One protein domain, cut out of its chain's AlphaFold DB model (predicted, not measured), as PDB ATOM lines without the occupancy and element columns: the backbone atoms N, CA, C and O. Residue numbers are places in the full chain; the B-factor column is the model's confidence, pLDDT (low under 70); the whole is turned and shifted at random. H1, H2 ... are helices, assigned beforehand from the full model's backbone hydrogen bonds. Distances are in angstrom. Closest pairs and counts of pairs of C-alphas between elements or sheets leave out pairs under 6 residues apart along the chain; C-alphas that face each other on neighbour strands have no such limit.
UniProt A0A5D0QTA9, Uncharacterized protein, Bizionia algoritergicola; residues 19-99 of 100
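AT A GLANCE: This is residues 19 to 99 of the 100 residues of an uncharacterized protein of Bizionia algoritergicola (UniProt A0A5D0QTA9). What does the model look like? It is an elongated body with H1 and its long link to H2 at one end, H3 crossing the middle with the short H2 at its first end, and H4 running almost at right angles to H3 toward the other end, where the short H5 folds back on H4. Only residues 87 to 92, the turn there, stick out. What is it made of? The 81 printed residues hold five named helices, H1 to H5 in order, and no named strand: all helix. How large is it? It is compact by its radius of gyration of the C-alphas, 13.3 A, with spans of 44 by 23 by 21 A.

IN THESE COORDINATES: Where does the first helix begin? H1, residues 24 to 31, begins with C-alpha 24 at (9.735, 8.861, -6.610) and is 10.3 A long. What follows? H2 is residues 43 to 47, H3 residues 51 to 62, 16.5 A, and H4 residues 72 to 87, 22.3 A. Where does the last end? H5, residues 95 to 99, ends with C-alpha 99 at (-0.199, 35.899, -11.113).

HOW THE PARTS SIT: What does H1 touch? It is apart from the other four helices, but residues 20 to 21 pair with residues 41 to 42, parallel. How does H3 meet its neighbours? H2 and H3 touch only at the corner, the closest C-alphas being those of Asp 45 and Trp 53, 5.4 A. H3 and H4 are close but not clearly touching, C-alphas 57 and 78 at 6.8 A, about perpendicular at 88 degrees. What does H5 touch? It touches residues 76 to 83 of H4, the closest C-alphas being those of Tyr 83 and Pro 96, 5.5 A. Are the helix backbones whole? H1, H2, H3 and H4 have every O i to N i+4 pair within hydrogen-bond range; H5 has 0 of 1, but 2 of 2 O i to N i+3 pairs.

THE WHOLE: How far does it reach? The two farthest C-alphas, those of Gln 29 and Asp 92, are 44.1 A apart. Is it cut, and which link is long? The printed part has no cut, and H1 to H2 is the long link, with 11 residues. Where is confidence low? Residues 91 to 92 are under 70, and the mean pLDDT of the printed part is 93.0.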
ATOM      1  N   SER A  19       5.846  17.484 -15.516       90.00
ATOM      2  CA  SER A  19       7.030  17.200 -14.698       90.00
ATOM      3  C   SER A  19       6.750  16.952 -13.198       90.00
ATOM      4  O   SER A  19       7.676  16.688 -12.430       90.00
ATOM      5  N   GLU A  20       5.493  17.047 -12.734       96.19
ATOM      6  CA  GLU A  20       5.129  16.807 -11.330       96.19
ATOM      7  C   GLU A  20       4.733  15.350 -11.066       96.19
ATOM      8  O   GLU A  20       3.727  14.853 -11.573       96.19
ATOM      9  N   TRP A  21       5.441  14.716 -10.132       96.75
ATOM     10  CA  TRP A  21       5.229  13.323  -9.745       96.75
ATOM     11  C   TRP A  21       4.697  13.208  -8.316       96.75
ATOM     12  O   TRP A  21       5.128  13.914  -7.408       96.75
ATOM     13  N   THR A  22       3.776  12.275  -8.057       96.38
ATOM     14  CA  THR A  22       3.236  12.110  -6.689       96.38
ATOM     15  C   THR A  22       4.310  11.601  -5.719       96.38
ATOM     16  O   THR A  22       4.376  12.043  -4.571       96.38
ATOM     17  N   CYS A  23       5.173  10.687  -6.174       96.94
ATOM     18  CA  CYS A  23       6.331  10.204  -5.428       96.94
ATOM     19  C   CYS A  23       7.381   9.578  -6.361       96.94
ATOM     20  O   CYS A  23       7.073   9.197  -7.492       96.94
ATOM     21  N   LEU A  24       8.606   9.412  -5.850       97.38
ATOM     22  CA  LEU A  24       9.735   8.861  -6.610       97.38
ATOM     23  C   LEU A  24       9.474   7.439  -7.129       97.38
ATOM     24  O   LEU A  24       9.933   7.085  -8.206       97.38
ATOM     25  N   LYS A  25       8.690   6.634  -6.402       97.75
ATOM     26  CA  LYS A  25       8.346   5.274  -6.838       97.75
ATOM     27  C   LYS A  25       7.569   5.278  -8.158       97.75
ATOM     28  O   LYS A  25       7.881   4.477  -9.029       97.75
ATOM     29  N   ILE A  26       6.580   6.165  -8.304       95.94
ATOM     30  CA  ILE A  26       5.791   6.269  -9.543       95.94
ATOM     31  C   ILE A  26       6.685   6.738 -10.690       95.94
ATOM     32  O   ILE A  26       6.705   6.108 -11.740       95.94
ATOM     33  N   TYR A  27       7.503   7.763 -10.444       96.12
ATOM     34  CA  TYR A  27       8.494   8.240 -11.408       96.12
ATOM     35  C   TYR A  27       9.407   7.112 -11.912       96.12
ATOM     36  O   TYR A  27       9.545   6.907 -13.115       96.12
ATOM     37  N   GLN A  28       9.993   6.338 -10.995       97.25
ATOM     38  CA  GLN A  28      10.873   5.214 -11.322       97.25
ATOM     39  C   GLN A  28      10.151   4.131 -12.130       97.25
ATOM     40  O   GLN A  28      10.734   3.555 -13.044       97.25
ATOM     41  N   GLN A  29       8.889   3.845 -11.797       96.38
ATOM     42  CA  GLN A  29       8.084   2.846 -12.498       96.38
ATOM     43  C   GLN A  29       7.736   3.269 -13.929       96.38
ATOM     44  O   GLN A  29       7.759   2.423 -14.818       96.38
ATOM     45  N   GLU A  30       7.423   4.546 -14.151       94.50
ATOM     46  CA  GLU A  30       6.996   5.043 -15.464       94.50
ATOM     47  C   GLU A  30       8.170   5.401 -16.382       94.50
ATOM     48  O   GLU A  30       8.101   5.171 -17.587       94.50
ATOM     49  N   THR A  31       9.264   5.929 -15.828       93.94
ATOM     50  CA  THR A  31      10.416   6.402 -16.618       93.94
ATOM     51  C   THR A  31      11.571   5.403 -16.679       93.94
ATOM     52  O   THR A  31      12.435   5.512 -17.548       93.94
ATOM     53  N   GLY A  32      11.641   4.457 -15.736       95.88
ATOM     54  CA  GLY A  32      12.800   3.583 -15.536       95.88
ATOM     55  C   GLY A  32      14.030   4.279 -14.934       95.88
ATOM     56  O   GLY A  32      15.045   3.623 -14.692       95.88
ATOM     57  N   GLN A  33      13.970   5.588 -14.671       95.81
ATOM     58  CA  GLN A  33      15.081   6.352 -14.110       95.81
ATOM     59  C   GLN A  33      15.090   6.280 -12.582       95.81
ATOM     60  O   GLN A  33      14.050   6.383 -11.941       95.81
ATOM     61  N   GLN A  34      16.274   6.136 -11.980       96.88
ATOM     62  CA  GLN A  34      16.417   5.999 -10.522       96.88
ATOM     63  C   GLN A  34      16.222   7.314  -9.758       96.88
ATOM     64  O   GLN A  34      15.783   7.294  -8.607       96.88
ATOM     65  N   ALA A  35      16.540   8.441 -10.391       96.75
ATOM     66  CA  ALA A  35      16.453   9.779  -9.824       96.75
ATOM     67  C   ALA A  35      15.690  10.699 -10.778       96.75
ATOM     68  O   ALA A  35      15.703  10.468 -11.988       96.75
ATOM     69  N   LEU A  36      15.044  11.723 -10.215       97.06
ATOM     70  CA  LEU A  36      14.356  12.758 -10.984       97.06
ATOM     71  C   LEU A  36      15.322  13.421 -11.967       97.06
ATOM     72  O   LEU A  36      16.482  13.661 -11.625       97.06
ATOM     73  N   SER A  37      14.835  13.718 -13.167       96.38
ATOM     74  CA  SER A  37      15.563  14.567 -14.100       96.38
ATOM     75  C   SER A  37      15.520  16.030 -13.642       96.38
ATOM     76  O   SER A  37      14.713  16.401 -12.789       96.38
ATOM     77  N   GLU A  38      16.366  16.881 -14.222       96.81
ATOM     78  CA  GLU A  38      16.452  18.300 -13.847       96.81
ATOM     79  C   GLU A  38      15.154  19.073 -14.096       96.81
ATOM     80  O   GLU A  38      14.933  20.082 -13.442       96.81
ATOM     81  N   LYS A  39      14.281  18.599 -14.993       96.31
ATOM     82  CA  LYS A  39      12.979  19.227 -15.257       96.31
ATOM     83  C   LYS A  39      11.863  18.749 -14.330       96.31
ATOM     84  O   LYS A  39      10.801  19.370 -14.341       96.31
ATOM     85  N   ASP A  40      12.062  17.650 -13.596       97.31
ATOM     86  CA  ASP A  40      11.031  16.944 -12.822       97.31
ATOM     87  C   ASP A  40      11.083  17.274 -11.320       97.31
ATOM     88  O   ASP A  40      12.139  17.534 -10.747       97.31
ATOM     89  N   TRP A  41       9.937  17.202 -10.640       98.19
ATOM     90  CA  TRP A  41       9.833  17.397  -9.187       98.19
ATOM     91  C   TRP A  41       8.731  16.524  -8.575       98.19
ATOM     92  O   TRP A  41       7.808  16.081  -9.262       98.19
ATOM     93  N   LEU A  42       8.766  16.290  -7.256       98.12
ATOM     94  CA  LEU A  42       7.638  15.664  -6.562       98.12
ATOM     95  C   LEU A  42       6.601  16.702  -6.131       98.12
ATOM     96  O   LEU A  42       6.934  17.826  -5.768       98.12
ATOM     97  N   THR A  43       5.340  16.300  -5.973       97.56
ATOM     98  CA  THR A  43       4.302  17.172  -5.393       97.56
ATOM     99  C   THR A  43       4.706  17.744  -4.031       97.56
ATOM    100  O   THR A  43       4.361  18.874  -3.682       97.56
ATOM    101  N   SER A  44       5.463  16.970  -3.249       98.06
ATOM    102  CA  SER A  44       6.000  17.423  -1.965       98.06
ATOM    103  C   SER A  44       7.110  18.472  -2.086       98.06
ATOM    104  O   SER A  44       7.306  19.231  -1.139       98.06
ATOM    105  N   ASP A  45       7.828  18.515  -3.209       98.50
ATOM    106  CA  ASP A  45       8.872  19.503  -3.478       98.50
ATOM    107  C   ASP A  45       8.249  20.867  -3.737       98.50
ATOM    108  O   ASP A  45       8.557  21.814  -3.017       98.50
ATOM    109  N   ARG A  46       7.273  20.940  -4.653       97.88
ATOM    110  CA  ARG A  46       6.539  22.182  -4.931       97.88
ATOM    111  C   ARG A  46       5.861  22.737  -3.684       97.88
ATOM    112  O   ARG A  46       6.053  23.895  -3.338       97.88
ATOM    113  N   ARG A  47       5.109  21.904  -2.953       97.12
ATOM    114  CA  ARG A  47       4.386  22.343  -1.740       97.12
ATOM    115  C   ARG A  47       5.297  22.870  -0.632       97.12
ATOM    116  O   ARG A  47       4.821  23.604   0.226       97.12
ATOM    117  N   ARG A  48       6.565  22.450  -0.604       97.75
ATOM    118  CA  ARG A  48       7.560  22.890   0.384       97.75
ATOM    119  C   ARG A  48       8.548  23.905  -0.185       97.75
ATOM    120  O   ARG A  48       9.487  24.253   0.522       97.75
ATOM    121  N   ASN A  49       8.366  24.334  -1.436       97.06
ATOM    122  CA  ASN A  49       9.326  25.144  -2.179       97.06
ATOM    123  C   ASN A  49      10.772  24.609  -2.052       97.06
ATOM    124  O   ASN A  49      11.704  25.354  -1.746       97.06
ATOM    125  N   SER A  50      10.951  23.289  -2.194       98.25
ATOM    126  CA  SER A  50      12.243  22.632  -1.959       98.25
ATOM    127  C   SER A  50      13.283  23.004  -3.021       98.25
ATOM    128  O   SER A  50      12.943  23.475  -4.104       98.25
ATOM    129  N   GLN A  51      14.561  22.729  -2.751       98.12
ATOM    130  CA  GLN A  51      15.639  22.977  -3.713       98.12
ATOM    131  C   GLN A  51      15.410  22.269  -5.061       98.12
ATOM    132  O   GLN A  51      15.691  22.857  -6.098       98.12
ATOM    133  N   VAL A  52      14.849  21.054  -5.056       98.31
ATOM    134  CA  VAL A  52      14.519  20.307  -6.285       98.31
ATOM    135  C   VAL A  52      13.501  21.076  -7.129       98.31
ATOM    136  O   VAL A  52      13.685  21.229  -8.329       98.31
ATOM    137  N   TRP A  53      12.461  21.630  -6.497       98.19
ATOM    138  CA  TRP A  53      11.471  22.468  -7.178       98.19
ATOM    139  C   TRP A  53      12.095  23.739  -7.767       98.19
ATOM    140  O   TRP A  53      11.836  24.078  -8.918       98.19
ATOM    141  N   GLN A  54      12.962  24.417  -7.016       98.12
ATOM    142  CA  GLN A  54      13.632  25.635  -7.483       98.12
ATOM    143  C   GLN A  54      14.586  25.363  -8.660       98.12
ATOM    144  O   GLN A  54      14.643  26.143  -9.614       98.12
ATOM    145  N   GLN A  55      15.311  24.243  -8.613       98.25
ATOM    146  CA  GLN A  55      16.191  23.794  -9.694       98.25
ATOM    147  C   GLN A  55      15.391  23.454 -10.951       98.25
ATOM    148  O   GLN A  55      15.721  23.957 -12.025       98.25
ATOM    149  N   ALA A  56      14.292  22.709 -10.807       98.19
ATOM    150  CA  ALA A  56      13.395  22.415 -11.918       98.19
ATOM    151  C   ALA A  56      12.788  23.676 -12.529       98.19
ATOM    152  O   ALA A  56      12.751  23.811 -13.752       98.19
ATOM    153  N   ASN A  57      12.387  24.647 -11.706       97.88
ATOM    154  CA  ASN A  57      11.866  25.906 -12.221       97.88
ATOM    155  C   ASN A  57      12.895  26.682 -13.044       97.88
ATOM    156  O   ASN A  57      12.557  27.210 -14.104       97.88
ATOM    157  N   THR A  58      14.143  26.715 -12.573       97.56
ATOM    158  CA  THR A  58      15.263  27.351 -13.278       97.56
ATOM    159  C   THR A  58      15.499  26.668 -14.619       97.56
ATOM    160  O   THR A  58      15.439  27.325 -15.655       97.56
ATOM    161  N   PHE A  59      15.662  25.342 -14.609       97.94
ATOM    162  CA  PHE A  59      15.883  24.553 -15.815       97.94
ATOM    163  C   PHE A  59      14.755  24.754 -16.835       97.94
ATOM    164  O   PHE A  59      15.006  25.041 -18.006       97.94
ATOM    165  N   ASN A  60      13.500  24.651 -16.395       97.62
ATOM    166  CA  ASN A  60      12.338  24.785 -17.272       97.62
ATOM    167  C   ASN A  60      12.212  26.196 -17.853       97.62
ATOM    168  O   ASN A  60      11.825  26.344 -19.013       97.62
ATOM    169  N   LEU A  61      12.542  27.233 -17.077       96.38
ATOM    170  CA  LEU A  61      12.539  28.614 -17.552       96.38
ATOM    171  C   LEU A  61      13.628  28.847 -18.609       96.38
ATOM    172  O   LEU A  61      13.338  29.391 -19.673       96.38
ATOM    173  N   GLU A  62      14.856  28.401 -18.343       97.19
ATOM    174  CA  GLU A  62      15.998  28.548 -19.257       97.19
ATOM    175  C   GLU A  62      15.791  27.796 -20.577       97.19
ATOM    176  O   GLU A  62      16.181  28.280 -21.641       97.19
ATOM    177  N   ASN A  63      15.112  26.647 -20.524       97.12
ATOM    178  CA  ASN A  63      14.832  25.805 -21.688       97.12
ATOM    179  C   ASN A  63      13.476  26.093 -22.357       97.12
ATOM    180  O   ASN A  63      13.087  25.368 -23.269       97.12
ATOM    181  N   GLN A  64      12.760  27.146 -21.941       96.00
ATOM    182  CA  GLN A  64      11.467  27.544 -22.516       96.00
ATOM    183  C   GLN A  64      10.427  26.407 -22.494       96.00
ATOM    184  O   GLN A  64       9.762  26.133 -23.494       96.00
ATOM    185  N   LEU A  65      10.267  25.760 -21.334       94.69
ATOM    186  CA  LEU A  65       9.373  24.618 -21.111       94.69
ATOM    187  C   LEU A  65       8.124  24.985 -20.276       94.69
ATOM    188  O   LEU A  65       7.905  24.426 -19.199       94.69
ATOM    189  N   PRO A  66       7.250  25.908 -20.728       93.19
ATOM    190  CA  PRO A  66       6.068  26.302 -19.960       93.19
ATOM    191  C   PRO A  66       5.017  25.184 -19.865       93.19
ATOM    192  O   PRO A  66       4.183  25.200 -18.961       93.19
ATOM    193  N   SER A  67       5.048  24.205 -20.776       93.06
ATOM    194  CA  SER A  67       4.119  23.070 -20.794       93.06
ATOM    195  C   SER A  67       4.282  22.116 -19.610       93.06
ATOM    196  O   SER A  67       3.371  21.335 -19.348       93.06
ATOM    197  N   GLU A  68       5.399  22.191 -18.880       94.81
ATOM    198  CA  GLU A  68       5.666  21.336 -17.717       94.81
ATOM    199  C   GLU A  68       4.761  21.673 -16.516       94.81
ATOM    200  O   GLU A  68       4.524  20.830 -15.650       94.81
ATOM    201  N   TYR A  69       4.178  22.879 -16.495       95.31
ATOM    202  CA  TYR A  69       3.222  23.336 -15.481       95.31
ATOM    203  C   TYR A  69       1.779  23.186 -15.989       95.31
ATOM    204  O   TYR A  69       1.123  24.145 -16.410       95.31
ATOM    205  N   SER A  70       1.267  21.959 -15.944       93.12
ATOM    206  CA  SER A  70      -0.045  21.574 -16.478       93.12
ATOM    207  C   SER A  70      -1.254  22.115 -15.706       93.12
ATOM    208  O   SER A  70      -2.353  22.182 -16.258       93.12
ATOM    209  N   THR A  71      -1.096  22.512 -14.438       93.69
ATOM    210  CA  THR A  71      -2.206  23.009 -13.606       93.69
ATOM    211  C   THR A  71      -2.017  24.461 -13.184       93.69
ATOM    212  O   THR A  71      -0.902  24.913 -12.932       93.69
ATOM    213  N   ILE A  72      -3.132  25.174 -12.975       93.25
ATOM    214  CA  ILE A  72      -3.124  26.551 -12.444       93.25
ATOM    215  C   ILE A  72      -2.342  26.636 -11.127       93.25
ATOM    216  O   ILE A  72      -1.630  27.603 -10.897       93.25
ATOM    217  N   ARG A  73      -2.419  25.608 -10.269       94.44
ATOM    218  CA  ARG A  73      -1.668  25.575  -9.003       94.44
ATOM    219  C   ARG A  73      -0.160  25.521  -9.227       94.44
ATOM    220  O   ARG A  73       0.571  26.151  -8.484       94.44
ATOM    221  N   GLN A  74       0.307  24.760 -10.212       95.81
ATOM    222  CA  GLN A  74       1.732  24.699 -10.545       95.81
ATOM    223  C   GLN A  74       2.213  26.025 -11.141       95.81
ATOM    224  O   GLN A  74       3.254  26.517 -10.731       95.81
ATOM    225  N   GLN A  75       1.433  26.624 -12.046       95.19
ATOM    226  CA  GLN A  75       1.757  27.924 -12.646       95.19
ATOM    227  C   GLN A  75       1.808  29.036 -11.595       95.19
ATOM    228  O   GLN A  75       2.747  29.823 -11.569       95.19
ATOM    229  N   ARG A  76       0.827  29.065 -10.690       95.38
ATOM    230  CA  ARG A  76       0.788  29.984  -9.552       95.38
ATOM    231  C   ARG A  76       2.048  29.861  -8.691       95.38
ATOM    232  O   ARG A  76       2.727  30.851  -8.457       95.38
ATOM    233  N   ASP A  77       2.377  28.642  -8.266       96.56
ATOM    234  CA  ASP A  77       3.537  28.398  -7.401       96.56
ATOM    235  C   ASP A  77       4.865  28.684  -8.134       96.56
ATOM    236  O   ASP A  77       5.847  29.094  -7.518       96.56
ATOM    237  N   PHE A  78       4.906  28.505  -9.462       96.31
ATOM    238  CA  PHE A  78       6.034  28.932 -10.290       96.31
ATOM    239  C   PHE A  78       6.195  30.458 -10.262       96.31
ATOM    240  O   PHE A  78       7.305  30.943 -10.071       96.31
ATOM    241  N   TYR A  79       5.109  31.226 -10.410       95.00
ATOM    242  CA  TYR A  79       5.173  32.689 -10.344       95.00
ATOM    243  C   TYR A  79       5.530  33.212  -8.950       95.00
ATOM    244  O   TYR A  79       6.240  34.212  -8.854       95.00
ATOM    245  N   GLU A  80       5.095  32.532  -7.890       94.25
ATOM    246  CA  GLU A  80       5.517  32.820  -6.514       94.25
ATOM    247  C   GLU A  80       7.035  32.623  -6.344       94.25
ATOM    248  O   GLU A  80       7.740  33.514  -5.852       94.25
ATOM    249  N   TRP A  81       7.565  31.491  -6.825       95.25
ATOM    250  CA  TRP A  81       9.008  31.237  -6.853       95.25
ATOM    251  C   TRP A  81       9.753  32.284  -7.689       95.25
ATOM    252  O   TRP A  81      10.731  32.861  -7.219       95.25
ATOM    253  N   TYR A  82       9.278  32.565  -8.903       93.81
ATOM    254  CA  TYR A  82       9.925  33.491  -9.826       93.81
ATOM    255  C   TYR A  82       9.981  34.905  -9.250       93.81
ATOM    256  O   TYR A  82      11.030  35.542  -9.292       93.81
ATOM    257  N   TYR A  83       8.878  35.378  -8.659       91.44
ATOM    258  CA  TYR A  83       8.824  36.667  -7.972       91.44
ATOM    259  C   TYR A  83       9.870  36.755  -6.857       91.44
ATOM    260  O   TYR A  83      10.611  37.735  -6.782       91.44
ATOM    261  N   THR A  84       9.971  35.709  -6.035       90.31
ATOM    262  CA  THR A  84      10.977  35.632  -4.971       90.31
ATOM    263  C   THR A  84      12.389  35.704  -5.560       90.31
ATOM    264  O   THR A  84      13.159  36.587  -5.186       90.31
ATOM    265  N   ALA A  85      12.692  34.877  -6.565       90.06
ATOM    266  CA  ALA A  85      14.010  34.794  -7.193       90.06
ATOM    267  C   ALA A  85      14.475  36.100  -7.869       90.06
ATOM    268  O   ALA A  85      15.670  36.391  -7.901       90.06
ATOM    269  N   ILE A  86      13.560  36.899  -8.432       88.38
ATOM    270  CA  ILE A  86      13.917  38.196  -9.033       88.38
ATOM    271  C   ILE A  86      13.963  39.337  -8.011       88.38
ATOM    272  O   ILE A  86      14.725  40.281  -8.209       88.38
ATOM    273  N   SER A  87      13.183  39.258  -6.926       85.12
ATOM    274  CA  SER A  87      13.177  40.281  -5.868       85.12
ATOM    275  C   SER A  87      14.515  40.363  -5.128       85.12
ATOM    276  O   SER A  87      14.943  41.447  -4.744       85.12
ATOM    277  N   GLU A  88      15.237  39.243  -5.037       81.69
ATOM    278  CA  GLU A  88      16.607  39.179  -4.511       81.69
ATOM    279  C   GLU A  88      17.617  39.992  -5.340       81.69
ATOM    280  O   GLU A  88      18.698  40.310  -4.852       81.69
ATOM    281  N   LYS A  89      17.276  40.358  -6.583       79.62
ATOM    282  CA  LYS A  89      18.132  41.152  -7.480       79.62
ATOM    283  C   LYS A  89      17.877  42.665  -7.389       79.62
ATOM    284  O   LYS A  89      18.324  43.399  -8.264       79.62
ATOM    285  N   GLU A  90      17.152  43.124  -6.362       72.75
ATOM    286  CA  GLU A  90      16.813  44.538  -6.096       72.75
ATOM    287  C   GLU A  90      16.042  45.242  -7.232       72.75
ATOM    288  O   GLU A  90      16.050  46.467  -7.363       72.75
ATOM    289  N   HIS A  91      15.349  44.479  -8.077       69.44
ATOM    290  CA  HIS A  91      14.502  45.032  -9.129       69.44
ATOM    291  C   HIS A  91      13.053  45.182  -8.642       69.44
ATOM    292  O   HIS A  91      12.416  44.194  -8.276       69.44
ATOM    293  N   ASP A  92      12.494  46.394  -8.729       68.56
ATOM    294  CA  ASP A  92      11.087  46.699  -8.411       68.56
ATOM    295  C   ASP A  92      10.122  46.214  -9.516       68.56
ATOM    296  O   ASP A  92       9.391  46.984 -10.142       68.56
ATOM    297  N   VAL A  93      10.120  44.909  -9.800       73.00
ATOM    298  CA  VAL A  93       9.235  44.294 -10.801       73.00
ATOM    299  C   VAL A  93       8.096  43.556 -10.102       73.00
ATOM    300  O   VAL A  93       8.263  42.461  -9.574       73.00
ATOM    301  N   VAL A  94       6.897  44.145 -10.136       78.38
ATOM    302  CA  VAL A  94       5.715  43.623  -9.421       78.38
ATOM    303  C   VAL A  94       4.780  42.765 -10.276       78.38
ATOM    304  O   VAL A  94       3.849  42.172  -9.742       78.38
ATOM    305  N   TRP A  95       4.983  42.667 -11.593       79.81
ATOM    306  CA  TRP A  95       4.039  41.953 -12.466       79.81
ATOM    307  C   TRP A  95       3.866  40.461 -12.133       79.81
ATOM    308  O   TRP A  95       2.720  40.014 -12.113       79.81
ATOM    309  N   PRO A  96       4.923  39.698 -11.782       82.94
ATOM    310  CA  PRO A  96       4.765  38.303 -11.359       82.94
ATOM    311  C   PRO A  96       3.911  38.131 -10.097       82.94
ATOM    312  O   PRO A  96       3.275  37.094  -9.914       82.94
ATOM    313  N   LYS A  97       3.837  39.169  -9.252       78.88
ATOM    314  CA  LYS A  97       2.991  39.192  -8.053       78.88
ATOM    315  C   LYS A  97       1.499  39.166  -8.368       78.88
ATOM    316  O   LYS A  97       0.712  38.768  -7.530       78.88
ATOM    317  N   MET A  98       1.094  39.584  -9.564       83.12
ATOM    318  CA  MET A  98      -0.321  39.566  -9.949       83.12
ATOM    319  C   MET A  98      -0.808  38.175 -10.375       83.12
ATOM    320  O   MET A  98      -2.010  37.976 -10.530       83.12
ATOM    321  N   ALA A  99       0.110  37.234 -10.610       79.44
ATOM    322  CA  ALA A  99      -0.199  35.899 -11.113       79.44
ATOM    323  C   ALA A  99      -0.318  34.830 -10.008       79.44
ATOM    324  O   ALA A  99      -0.679  33.692 -10.320       79.44
TER     325      ALA A  99